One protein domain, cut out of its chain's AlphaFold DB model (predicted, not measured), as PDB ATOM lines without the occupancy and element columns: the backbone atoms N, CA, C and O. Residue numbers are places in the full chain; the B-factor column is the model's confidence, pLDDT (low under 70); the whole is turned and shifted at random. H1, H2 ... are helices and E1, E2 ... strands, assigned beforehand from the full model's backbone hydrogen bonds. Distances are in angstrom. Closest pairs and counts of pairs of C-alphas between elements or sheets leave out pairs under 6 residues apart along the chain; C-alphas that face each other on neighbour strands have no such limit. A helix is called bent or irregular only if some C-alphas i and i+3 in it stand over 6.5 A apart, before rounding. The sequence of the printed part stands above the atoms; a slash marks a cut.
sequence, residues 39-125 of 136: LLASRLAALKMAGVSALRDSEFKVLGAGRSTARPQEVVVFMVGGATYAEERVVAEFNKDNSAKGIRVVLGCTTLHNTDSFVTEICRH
ATOM      1  N   LEU A  39     147.362 120.888 177.931       87.56
ATOM      2  CA  LEU A  39     146.224 120.574 177.056       87.56
ATOM      3  C   LEU A  39     146.198 121.439 175.788       87.56
ATOM      4  O   LEU A  39     145.748 120.980 174.735       87.56
ATOM      5  N   LEU A  40     146.716 122.667 175.879       90.19
ATOM      6  CA  LEU A  40     146.854 123.594 174.764       90.19
ATOM      7  C   LEU A  40     147.604 122.979 173.571       90.19
ATOM      8  O   LEU A  40     147.186 123.182 172.434       90.19
ATOM      9  N   ALA A  41     148.640 122.170 173.805       88.94
ATOM     10  CA  ALA A  41     149.420 121.551 172.734       88.94
ATOM     11  C   ALA A  41     148.563 120.621 171.863       88.94
ATOM     12  O   ALA A  41     148.535 120.740 170.634       88.94
ATOM     13  N   SER A  42     147.771 119.759 172.508       87.94
ATOM     14  CA  SER A  42     146.841 118.846 171.837       87.94
ATOM     15  C   SER A  42     145.769 119.605 171.044       87.94
ATOM     16  O   SER A  42     145.451 119.249 169.905       87.94
ATOM     17  N   ARG A  43     145.257 120.719 171.591       88.94
ATOM     18  CA  ARG A  43     144.272 121.570 170.897       88.94
ATOM     19  C   ARG A  43     144.859 122.267 169.675       88.94
ATOM     20  O   ARG A  43     144.218 122.270 168.624       88.94
ATOM     21  N   LEU A  44     146.075 122.802 169.775       88.94
ATOM     22  CA  LEU A  44     146.769 123.431 168.649       88.94
ATOM     23  C   LEU A  44     147.123 122.414 167.554       88.94
ATOM     24  O   LEU A  44     146.987 122.714 166.366       88.94
ATOM     25  N   ALA A  45     147.505 121.190 167.927       86.81
ATOM     26  CA  ALA A  45     147.733 120.105 166.975       86.81
ATOM     27  C   ALA A  45     146.447 119.723 166.221       86.81
ATOM     28  O   ALA A  45     146.463 119.608 164.992       86.81
ATOM     29  N   ALA A  46     145.320 119.594 166.931       85.50
ATOM     30  CA  ALA A  46     144.019 119.330 166.320       85.50
ATOM     31  C   ALA A  46     143.618 120.455 165.349       85.50
ATOM     32  O   ALA A  46     143.276 120.193 164.192       85.50
ATOM     33  N   LEU A  47     143.757 121.708 165.788       85.12
ATOM     34  CA  LEU A  47     143.448 122.900 165.000       85.12
ATOM     35  C   LEU A  47     144.321 123.000 163.738       85.12
ATOM     36  O   LEU A  47     143.824 123.329 162.663       85.12
ATOM     37  N   LYS A  48     145.600 122.625 163.817       83.56
ATOM     38  CA  LYS A  48     146.490 122.538 162.650       83.56
ATOM     39  C   LYS A  48     146.035 121.492 161.629       83.56
ATOM     40  O   LYS A  48     146.177 121.706 160.424       83.56
ATOM     41  N   MET A  49     145.534 120.342 162.084       81.94
ATOM     42  CA  MET A  49     145.162 119.237 161.196       81.94
ATOM     43  C   MET A  49     143.847 119.500 160.460       81.94
ATOM     44  O   MET A  49     143.809 119.382 159.232       81.94
ATOM     45  N   ALA A  50     142.796 119.849 161.203       75.75
ATOM     46  CA  ALA A  50     141.423 119.908 160.698       75.75
ATOM     47  C   ALA A  50     140.723 121.258 160.956       75.75
ATOM     48  O   ALA A  50     139.508 121.360 160.806       75.75
ATOM     49  N   GLY A  51     141.475 122.308 161.308       78.94
ATOM     50  CA  GLY A  51     140.936 123.657 161.485       78.94
ATOM     51  C   GLY A  51     139.927 123.742 162.629       78.94
ATOM     52  O   GLY A  51     139.978 122.977 163.595       78.94
ATOM     53  N   VAL A  52     138.967 124.657 162.503       77.19
ATOM     54  CA  VAL A  52     137.885 124.847 163.488       77.19
ATOM     55  C   VAL A  52     136.956 123.622 163.560       77.19
ATOM     56  O   VAL A  52     136.288 123.386 164.569       77.19
ATOM     57  N   SER A  53     136.957 122.780 162.522       75.31
ATOM     58  CA  SER A  53     136.235 121.504 162.503       75.31
ATOM     59  C   SER A  53     136.825 120.449 163.449       75.31
ATOM     60  O   SER A  53     136.117 119.525 163.839       75.31
ATOM     61  N   ALA A  54     138.097 120.586 163.846       78.56
ATOM     62  CA  ALA A  54     138.776 119.652 164.747       78.56
ATOM     63  C   ALA A  54     138.343 119.786 166.215       78.56
ATOM     64  O   ALA A  54     138.529 118.867 167.014       78.56
ATOM     65  N   LEU A  55     137.815 120.954 166.584       80.50
ATOM     66  CA  LEU A  55     137.337 121.232 167.931       80.50
ATOM     67  C   LEU A  55     135.938 120.632 168.094       80.50
ATOM     68  O   LEU A  55     135.076 120.794 167.228       80.50
ATOM     69  N   ARG A  56     135.722 119.909 169.200       81.62
ATOM     70  CA  ARG A  56     134.426 119.294 169.506       81.62
ATOM     71  C   ARG A  56     133.396 120.391 169.765       81.62
ATOM     72  O   ARG A  56     133.619 121.234 170.630       81.62
ATOM     73  N   ASP A  57     132.252 120.324 169.086       79.12
ATOM     74  CA  ASP A  57     131.163 121.303 169.246       79.12
ATOM     75  C   ASP A  57     130.579 121.319 170.669       79.12
ATOM     76  O   ASP A  57     130.033 122.328 171.106       79.12
ATOM     77  N   SER A  58     130.735 120.219 171.415       83.75
ATOM     78  CA  SER A  58     130.359 120.136 172.831       83.75
ATOM     79  C   SER A  58     131.257 120.968 173.751       83.75
ATOM     80  O   SER A  58     130.837 121.325 174.843       83.75
ATOM     81  N   GLU A  59     132.505 121.223 173.350       84.62
ATOM     82  CA  GLU A  59     133.487 121.967 174.151       84.62
ATOM     83  C   GLU A  59     133.672 123.399 173.651       84.62
ATOM     84  O   GLU A  59     133.836 124.314 174.451       84.62
ATOM     85  N   PHE A  60     133.650 123.597 172.332       85.62
ATOM     86  CA  PHE A  60     133.916 124.884 171.700       85.62
ATOM     87  C   PHE A  60     132.792 125.227 170.734       85.62
ATOM     88  O   PHE A  60     132.744 124.747 169.601       85.62
ATOM     89  N   LYS A  61     131.889 126.099 171.186       85.44
ATOM     90  CA  LYS A  61     130.828 126.636 170.339       85.44
ATOM     91  C   LYS A  61     131.377 127.770 169.482       85.44
ATOM     92  O   LYS A  61     131.923 128.741 170.000       85.44
ATOM     93  N   VAL A  62     131.189 127.669 168.171       83.62
ATOM     94  CA  VAL A  62     131.530 128.752 167.242       83.62
ATOM     95  C   VAL A  62     130.423 129.803 167.265       83.62
ATOM     96  O   VAL A  62     129.244 129.478 167.125       83.62
ATOM     97  N   LEU A  63     130.809 131.061 167.462       84.19
ATOM     98  CA  LEU A  63     129.919 132.219 167.437       84.19
ATOM     99  C   LEU A  63     130.124 132.977 166.115       84.19
ATOM    100  O   LEU A  63     131.263 133.210 165.719       84.19
ATOM    101  N   GLY A  64     129.040 133.367 165.435       77.56
ATOM    102  CA  GLY A  64     129.089 134.127 164.176       77.56
ATOM    103  C   GLY A  64     128.863 133.300 162.900       77.56
ATOM    104  O   GLY A  64     128.304 132.203 162.938       77.56
ATOM    105  N   ALA A  65     129.244 133.869 161.749       62.94
ATOM    106  CA  ALA A  65     128.929 133.343 160.420       62.94
ATOM    107  C   ALA A  65     129.731 132.072 160.073       62.94
ATOM    108  O   ALA A  65     130.799 132.149 159.477       62.94
ATOM    109  N   GLY A  66     129.163 130.911 160.408       63.75
ATOM    110  CA  GLY A  66     129.528 129.594 159.875       63.75
ATOM    111  C   GLY A  66     130.877 129.025 160.336       63.75
ATOM    112  O   GLY A  66     131.875 129.724 160.491       63.75
ATOM    113  N   ARG A  67     130.943 127.700 160.523       65.19
ATOM    114  CA  ARG A  67     132.221 127.005 160.745       65.19
ATOM    115  C   ARG A  67     132.999 126.979 159.434       65.19
ATOM    116  O   ARG A  67     132.711 126.162 158.562       65.19
ATOM    117  N   SER A  68     133.988 127.858 159.298       66.25
ATOM    118  CA  SER A  68     134.959 127.734 158.213       66.25
ATOM    119  C   SER A  68     135.786 126.465 158.419       66.25
ATOM    120  O   SER A  68     136.372 126.249 159.481       66.25
ATOM    121  N   THR A  69     135.824 125.614 157.397       68.31
ATOM    122  CA  THR A  69     136.678 124.417 157.350       68.31
ATOM    123  C   THR A  69     138.112 124.758 156.937       68.31
ATOM    124  O   THR A  69     138.993 123.897 156.976       68.31
ATOM    125  N   ALA A  70     138.361 126.011 156.536       73.19
ATOM    126  CA  ALA A  70     139.682 126.474 156.154       73.19
ATOM    127  C   ALA A  70     140.628 126.476 157.361       73.19
ATOM    128  O   ALA A  70     140.230 126.698 158.509       73.19
ATOM    129  N   ARG A  71     141.916 126.245 157.095       78.62
ATOM    130  CA  ARG A  71     142.947 126.355 158.127       78.62
ATOM    131  C   ARG A  71     143.126 127.829 158.504       78.62
ATOM    132  O   ARG A  71     143.379 128.632 157.604       78.62
ATOM    133  N   PRO A  72     143.012 128.191 159.790       83.19
ATOM    134  CA  PRO A  72     143.248 129.562 160.222       83.19
ATOM    135  C   PRO A  72     144.732 129.916 160.065       83.19
ATOM    136  O   PRO A  72     145.603 129.103 160.377       83.19
ATOM    137  N   GLN A  73     145.009 131.123 159.571       87.00
ATOM    138  CA  GLN A  73     146.372 131.657 159.447       87.00
ATOM    139  C   GLN A  73     146.826 132.325 160.745       87.00
ATOM    140  O   GLN A  73     147.962 132.159 161.170       87.00
ATOM    141  N   GLU A  74     145.914 133.020 161.424       88.69
ATOM    142  CA  GLU A  74     146.151 133.592 162.745       88.69
ATOM    143  C   GLU A  74     145.148 133.042 163.752       88.69
ATOM    144  O   GLU A  74     143.950 132.934 163.483       88.69
ATOM    145  N   VAL A  75     145.662 132.672 164.920       90.44
ATOM    146  CA  VAL A  75     144.883 132.144 166.036       90.44
ATOM    147  C   VAL A  75     145.255 132.936 167.275       90.44
ATOM    148  O   VAL A  75     146.424 132.997 167.651       90.44
ATOM    149  N   VAL A  76     144.256 133.508 167.936       93.12
ATOM    150  CA  VAL A  76     144.436 134.167 169.230       93.12
ATOM    151  C   VAL A  76     143.811 133.281 170.297       93.12
ATOM    152  O   VAL A  76     142.625 132.965 170.232       93.12
ATOM    153  N   VAL A  77     144.618 132.859 171.264       93.38
ATOM    154  CA  VAL A  77     144.181 132.083 172.426       93.38
ATOM    155  C   VAL A  77     144.183 133.019 173.620       93.38
ATOM    156  O   VAL A  77     145.216 133.607 173.912       93.38
ATOM    157  N   PHE A  78     143.053 133.162 174.308       95.25
ATOM    158  CA  PHE A  78     142.966 133.985 175.510       95.25
ATOM    159  C   PHE A  78     142.649 133.121 176.732       95.25
ATOM    160  O   PHE A  78     141.586 132.503 176.796       95.25
ATOM    161  N   MET A  79     143.572 133.086 177.692       94.44
ATOM    162  CA  MET A  79     143.438 132.322 178.930       94.44
ATOM    163  C   MET A  79     142.820 133.190 180.032       94.44
ATOM    164  O   MET A  79     143.418 134.158 180.521       94.44
ATOM    165  N   VAL A  80     141.596 132.836 180.416       92.81
ATOM    166  CA  VAL A  80     140.873 133.445 181.539       92.81
ATOM    167  C   VAL A  80     141.327 132.774 182.837       92.81
ATOM    168  O   VAL A  80     141.367 131.549 182.894       92.81
ATOM    169  N   GLY A  81     141.671 133.559 183.865       89.38
ATOM    170  CA  GLY A  81     142.294 133.047 185.100       89.38
ATOM    171  C   GLY A  81     143.812 132.834 184.994       89.38
ATOM    172  O   GLY A  81     144.425 132.245 185.874       89.38
ATOM    173  N   GLY A  82     144.401 133.303 183.894       92.50
ATOM    174  CA  GLY A  82     145.834 133.366 183.669       92.50
ATOM    175  C   GLY A  82     146.414 132.200 182.869       92.50
ATOM    176  O   GLY A  82     145.736 131.221 182.567       92.50
ATOM    177  N   ALA A  83     147.670 132.354 182.456       94.94
ATOM    178  CA  ALA A  83     148.428 131.362 181.695       94.94
ATOM    179  C   ALA A  83     149.757 131.050 182.378       94.94
ATOM    180  O   ALA A  83     150.289 131.853 183.140       94.94
ATOM    181  N   THR A  84     150.323 129.893 182.070       94.25
ATOM    182  CA  THR A  84     151.598 129.430 182.617       94.25
ATOM    183  C   THR A  84     152.717 129.507 181.580       94.25
ATOM    184  O   THR A  84     152.492 129.407 180.373       94.25
ATOM    185  N   TYR A  85     153.966 129.589 182.046       92.06
ATOM    186  CA  TYR A  85     155.150 129.540 181.173       92.06
ATOM    187  C   TYR A  85     155.230 128.256 180.333       92.06
ATOM    188  O   TYR A  85     155.786 128.252 179.234       92.06
ATOM    189  N   ALA A  86     154.667 127.149 180.827       90.31
ATOM    190  CA  ALA A  86     154.619 125.900 180.076       90.31
ATOM    191  C   ALA A  86     153.745 126.031 178.817       90.31
ATOM    192  O   ALA A  86     154.116 125.533 177.757       90.31
ATOM    193  N   GLU A  87     152.614 126.729 178.919       91.56
ATOM    194  CA  GLU A  87     151.714 126.988 177.790       91.56
ATOM    195  C   GLU A  87     152.337 127.961 176.790       91.56
ATOM    196  O   GLU A  87     152.251 127.744 175.580       91.56
ATOM    197  N   GLU A  88     153.036 128.986 177.281       92.94
ATOM    198  CA  GLU A  88     153.791 129.909 176.434       92.94
ATOM    199  C   GLU A  88     154.882 129.175 175.635       92.94
ATOM    200  O   GLU A  88     154.984 129.355 174.418       92.94
ATOM    201  N   ARG A  89     155.652 128.283 176.282       91.44
ATOM    202  CA  ARG A  89     156.685 127.475 175.612       91.44
ATOM    203  C   ARG A  89     156.101 126.657 174.464       91.44
ATOM    204  O   ARG A  89     156.663 126.652 173.370       91.44
ATOM    205  N   VAL A  90     154.962 126.005 174.700       91.81
ATOM    206  CA  VAL A  90     154.253 125.217 173.680       91.81
ATOM    207  C   VAL A  90     153.861 126.089 172.487       91.81
ATOM    208  O   VAL A  90     154.056 125.689 171.340       91.81
ATOM    209  N   VAL A  91     153.339 127.294 172.728       93.12
ATOM    210  CA  VAL A  91     152.948 128.227 171.661       93.12
ATOM    211  C   VAL A  91     154.170 128.722 170.883       93.12
ATOM    212  O   VAL A  91     154.137 128.778 169.651       93.12
ATOM    213  N   ALA A  92     155.269 129.032 171.569       92.62
ATOM    214  CA  ALA A  92     156.515 129.449 170.937       92.62
ATOM    215  C   ALA A  92     157.104 128.346 170.042       92.62
ATOM    216  O   ALA A  92     157.523 128.622 168.916       92.62
ATOM    217  N   GLU A  93     157.107 127.098 170.508       91.25
ATOM    218  CA  GLU A  93     157.543 125.937 169.723       91.25
ATOM    219  C   GLU A  93     156.622 125.679 168.537       91.25
ATOM    220  O   GLU A  93     157.095 125.516 167.412       91.25
ATOM    221  N   PHE A  94     155.309 125.760 168.749       91.12
ATOM    222  CA  PHE A  94     154.338 125.642 167.673       91.12
ATOM    223  C   PHE A  94     154.569 126.701 166.588       91.12
ATOM    224  O   PHE A  94     154.564 126.374 165.401       91.12
ATOM    225  N   ASN A  95     154.807 127.959 166.955       92.12
ATOM    226  CA  ASN A  95     155.069 129.024 165.987       92.12
ATOM    227  C   ASN A  95     156.372 128.801 165.210       92.12
ATOM    228  O   ASN A  95     156.397 128.999 163.995       92.12
ATOM    229  N   LYS A  96     157.438 128.340 165.875       90.94
ATOM    230  CA  LYS A  96     158.706 127.989 165.212       90.94
ATOM    231  C   LYS A  96     158.506 126.868 164.189       90.94
ATOM    232  O   LYS A  96     158.904 127.018 163.035       90.94
ATOM    233  N   ASP A  97     157.804 125.802 164.571       88.19
ATOM    234  CA  ASP A  97     157.547 124.632 163.720       88.19
ATOM    235  C   ASP A  97     156.603 124.917 162.539       88.19
ATOM    236  O   ASP A  97     156.572 124.168 161.554       88.19
ATOM    237  N   ASN A  98     155.793 125.975 162.628       86.38
ATOM    238  CA  ASN A  98     154.782 126.319 161.625       86.38
ATOM    239  C   ASN A  98     155.059 127.627 160.877       86.38
ATOM    240  O   ASN A  98     154.257 127.990 160.017       86.38
ATOM    241  N   SER A  99     156.206 128.273 161.111       79.50
ATOM    242  CA  SER A  99     156.599 129.520 160.438       79.50
ATOM    243  C   SER A  99     156.534 129.406 158.904       79.50
ATOM    244  O   SER A  99     155.984 130.270 158.228       79.50
ATOM    245  N   ALA A 100     156.947 128.263 158.341       78.00
ATOM    246  CA  ALA A 100     156.874 127.995 156.898       78.00
ATOM    247  C   ALA A 100     155.456 127.679 156.366       78.00
ATOM    248  O   ALA A 100     155.247 127.634 155.157       78.00
ATOM    249  N   LYS A 101     154.486 127.405 157.247       76.56
ATOM    250  CA  LYS A 101     153.109 127.001 156.897       76.56
ATOM    251  C   LYS A 101     152.095 128.140 157.040       76.56
ATOM    252  O   LYS A 101     150.916 127.910 156.791       76.56
ATOM    253  N   GLY A 102     152.546 129.333 157.439       81.62
ATOM    254  CA  GLY A 102     151.708 130.528 157.555       81.62
ATOM    255  C   GLY A 102     150.671 130.467 158.678       81.62
ATOM    256  O   GLY A 102     149.653 131.142 158.577       81.62
ATOM    257  N   ILE A 103     150.896 129.648 159.715       87.88
ATOM    258  CA  ILE A 103     150.041 129.611 160.908       87.88
ATOM    259  C   ILE A 103     150.791 130.269 162.062       87.88
ATOM    260  O   ILE A 103     151.871 129.808 162.435       87.88
ATOM    261  N   ARG A 104     150.194 131.304 162.648       90.56
ATOM    262  CA  ARG A 104     150.703 132.020 163.816       90.56
ATOM    263  C   ARG A 104     149.693 131.965 164.952       90.56
ATOM    264  O   ARG A 104     148.514 132.252 164.769       90.56
ATOM    265  N   VAL A 105     150.177 131.630 166.139       93.06
ATOM    266  CA  VAL A 105     149.389 131.583 167.368       93.06
ATOM    267  C   VAL A 105     149.887 132.662 168.318       93.06
ATOM    268  O   VAL A 105     151.088 132.775 168.563       93.06
ATOM    269  N   VAL A 106     148.973 133.452 168.868       94.81
ATOM    270  CA  VAL A 106     149.264 134.430 169.919       94.81
ATOM    271  C   VAL A 106     148.526 134.006 171.179       94.81
ATOM    272  O   VAL A 106     147.317 133.789 171.145       94.81
ATOM    273  N   LEU A 107     149.264 133.876 172.279       95.38
ATOM    274  CA  LEU A 107     148.706 133.598 173.596       95.38
ATOM    275  C   LEU A 107     148.532 134.915 174.352       95.38
ATOM    276  O   LEU A 107     149.501 135.626 174.601       95.38
ATOM    277  N   GLY A 108     147.293 135.235 174.697       95.94
ATOM    278  CA  GLY A 108     146.926 136.273 175.648       95.94
ATOM    279  C   GLY A 108     146.455 135.648 176.957       95.94
ATOM    280  O   GLY A 108     145.921 134.539 176.981       95.94
ATOM    281  N   CYS A 109     146.641 136.363 178.056       95.69
ATOM    282  CA  CYS A 109     146.150 135.957 179.363       95.69
ATOM    283  C   CYS A 109     145.838 137.183 180.217       95.69
ATOM    284  O   CYS A 109     146.241 138.302 179.896       95.69
ATOM    285  N   THR A 110     145.093 136.960 181.293       94.00
ATOM    286  CA  THR A 110     144.825 137.974 182.325       94.00
ATOM    287  C   THR A 110     146.061 138.211 183.194       94.00
ATOM    288  O   THR A 110     146.469 139.350 183.400       94.00
ATOM    289  N   THR A 111     146.686 137.128 183.640       92.81
ATOM    290  CA  THR A 111     147.872 137.101 184.502       92.81
ATOM    291  C   THR A 111     148.775 135.947 184.083       92.81
ATOM    292  O   THR A 111     148.301 134.892 183.665       92.81
ATOM    293  N   LEU A 112     150.091 136.126 184.177       94.06
ATOM    294  CA  LEU A 112     151.029 135.035 183.933       94.06
ATOM    295  C   LEU A 112     151.421 134.404 185.274       94.06
ATOM    296  O   LEU A 112     152.036 135.060 186.116       94.06
ATOM    297  N   HIS A 113     151.049 133.144 185.476       93.25
ATOM    298  CA  HIS A 113     151.185 132.457 186.751       93.25
ATOM    299  C   HIS A 113     152.408 131.550 186.838       93.25
ATOM    300  O   HIS A 113     152.695 130.734 185.958       93.25
ATOM    301  N   ASN A 114     153.068 131.635 187.991       91.06
ATOM    302  CA  ASN A 114     153.814 130.527 188.579       91.06
ATOM    303  C   ASN A 114     152.940 129.797 189.622       91.06
ATOM    304  O   ASN A 114     151.867 130.284 189.990       91.06
ATOM    305  N   THR A 115     153.407 128.652 190.124       90.38
ATOM    306  CA  THR A 115     152.661 127.833 191.096       90.38
ATOM    307  C   THR A 115     152.232 128.625 192.332       90.38
ATOM    308  O   THR A 115     151.074 128.543 192.731       90.38
ATOM    309  N   ASP A 116     153.122 129.441 192.899       92.69
ATOM    310  CA  ASP A 116     152.838 130.192 194.128       92.69
ATOM    311  C   ASP A 116     151.746 131.248 193.918       92.69
ATOM    312  O   ASP A 116     150.814 131.364 194.716       92.69
ATOM    313  N   SER A 117     151.826 131.998 192.815       91.31
ATOM    314  CA  SER A 117     150.826 133.006 192.454       91.31
ATOM    315  C   SER A 117     149.459 132.379 192.182       91.31
ATOM    316  O   SER A 117     148.449 132.910 192.634       91.31
ATOM    317  N   PHE A 118     149.432 131.219 191.518       91.06
ATOM    318  CA  PHE A 118     148.206 130.488 191.215       91.06
ATOM    319  C   PHE A 118     147.525 129.963 192.484       91.06
ATOM    320  O   PHE A 118     146.331 130.169 192.682       91.06
ATOM    321  N   VAL A 119     148.288 129.338 193.387       92.00
ATOM    322  CA  VAL A 119     147.759 128.855 194.673       92.00
ATOM    323  C   VAL A 119     147.247 130.022 195.515       92.00
ATOM    324  O   VAL A 119     146.159 129.942 196.079       92.00
ATOM    325  N   THR A 120     147.987 131.132 195.555       91.94
ATOM    326  CA  THR A 120     147.568 132.340 196.277       91.94
ATOM    327  C   THR A 120     146.249 132.895 195.735       91.94
ATOM    328  O   THR A 120     145.380 133.284 196.514       91.94
ATOM    329  N   GLU A 121     146.074 132.919 194.412       88.44
ATOM    330  CA  GLU A 121     144.842 133.390 193.779       88.44
ATOM    331  C   GLU A 121     143.647 132.486 194.097       88.44
ATOM    332  O   GLU A 121     142.595 132.986 194.501       88.44
ATOM    333  N   ILE A 122     143.829 131.164 194.028       89.12
ATOM    334  CA  ILE A 122     142.796 130.192 194.410       89.12
ATOM    335  C   ILE A 122     142.404 130.356 195.879       89.12
ATOM    336  O   ILE A 122     141.221 130.355 196.213       89.12
ATOM    337  N   CYS A 123     143.379 130.519 196.774       88.19
ATOM    338  CA  CYS A 123     143.103 130.714 198.194       88.19
ATOM    339  C   CYS A 123     142.387 132.043 198.477       88.19
ATOM    340  O   CYS A 123     141.621 132.128 199.435       88.19
ATOM    341  N   ARG A 124     142.623 133.077 197.659       83.75
ATOM    342  CA  ARG A 124     141.962 134.385 197.784       83.75
ATOM    343  C   ARG A 124     140.519 134.361 197.278       83.75
ATOM    344  O   ARG A 124     139.688 135.079 197.828       83.75
ATOM    345  N   HIS A 125     140.220 133.543 196.272       75.75
ATOM    346  CA  HIS A 125     138.867 133.297 195.777       75.75
ATOM    347  C   HIS A 125     138.409 131.874 196.130       75.75
ATOM    348  O   HIS A 125     138.331 131.018 195.245       75.75
TER     349      HIS A 125
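This is residues 39 to 125 of the 136 residues of the protein "Hypothetical protein" of Hemiselmis andersenii (UniProt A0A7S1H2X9). Two parallel strands, E1 and E2, lie side by side as a small slab, and H2, which comes between them in the chain, runs back the opposite way along the E2 side of the slab; the first part of H1 packs on H2, and the slab's other face is bare of helices. H3 lies off at one end of the long axis, past the ends of the strands, and the link of residues 55 to 73 makes a wide loop on the side away from H2. The printed part has 87 residues with three named helices and two named strands, in the order H1, E1, H2, E2, H3; the sheet has the order E1, E2 and is parallel, and the class is mixed, helices and strands. The whole is only just loose, close to compact, with a radius of gyration of the C-alphas of 14.7 A, and the C-alphas span 42 by 29 by 17 A along their three main axes.

H1, residues 39 to 54, comes first and has a kink of 90 degrees near residue 48; it is irregular, with C-alphas 49 and 52 lying 9.5 A apart. A long link of 19 residues follows it, before E1, residues 74 to 79. A tight link of 5 residues joins E1 to H2, residues 85 to 101, which has a kink of 27 degrees near residue 95 and is irregular, with C-alphas 97 and 100 lying 7.6 A apart. H1 and H2 touch, H1 with residues 40 to 44 alone and H2 with residues 87 to 94 alone; their closest C-alphas are those of Ala 41 and Val 90, 6.1 A apart. The two run the same way at a steep tilt of 36 degrees, only just past shallow. A tight link of 2 residues leads from H2 to E2, residues 104 to 109. E1 and E2 are parallel neighbours, with 19 degrees between their directions; the C-alphas of Val 76 and Val 106, which face each other, are 4.9 A apart. N 77 and O 106 are within hydrogen-bond range at 2.9 A, as are N 108 and O 77 at 2.8 A. E1, H2 and E2 make a strand-helix-strand unit, two parallel neighbour strands with a helix between them in the chain, and its crossover is right-handed. The closest C-alphas of H2 and E2 are those of Asn 95 and Arg 104, 5.7 A apart. Residues 83 to 84 also make a short parallel pairing with residues 112 to 113. A tight link of 5 residues joins E2 to H3, residues 115 to 124. H3 is apart from H1, E1 and H2, and H1 is apart from E2. Each O i to N i+4 pair in H3 is within hydrogen-bond range; 10 of 12 are in H1 and 11 of 13 in H2.

H1 begins at C-alpha 39, at (146.224, 120.574, 177.056), and measures 14.4 A from first to last C-alpha. E1, from Glu 74 to Met 79, measures 16.5 A. H2, from Tyr 85 at (155.150, 129.540, 181.173) to Lys 101, is the longest helix, at 24.5 A. E2, from Arg 104 to Cys 109, measures 16.7 A. H3, from Thr 115, measures 14.2 A and ends at C-alpha 124, at (141.962, 134.385, 197.784).

The two C-alphas farthest apart are those of Ala 100 and Arg 124, at 44.0 A. The printed part, residues 39 to 125, has no cut. The long link is that from H1 to E1; its C-alphas lie 12 to 21 A from the mean of all C-alphas. The mean pLDDT of the printed part is 86.4, and residues 65 to 69, in that link, are under 70 in this predicted model.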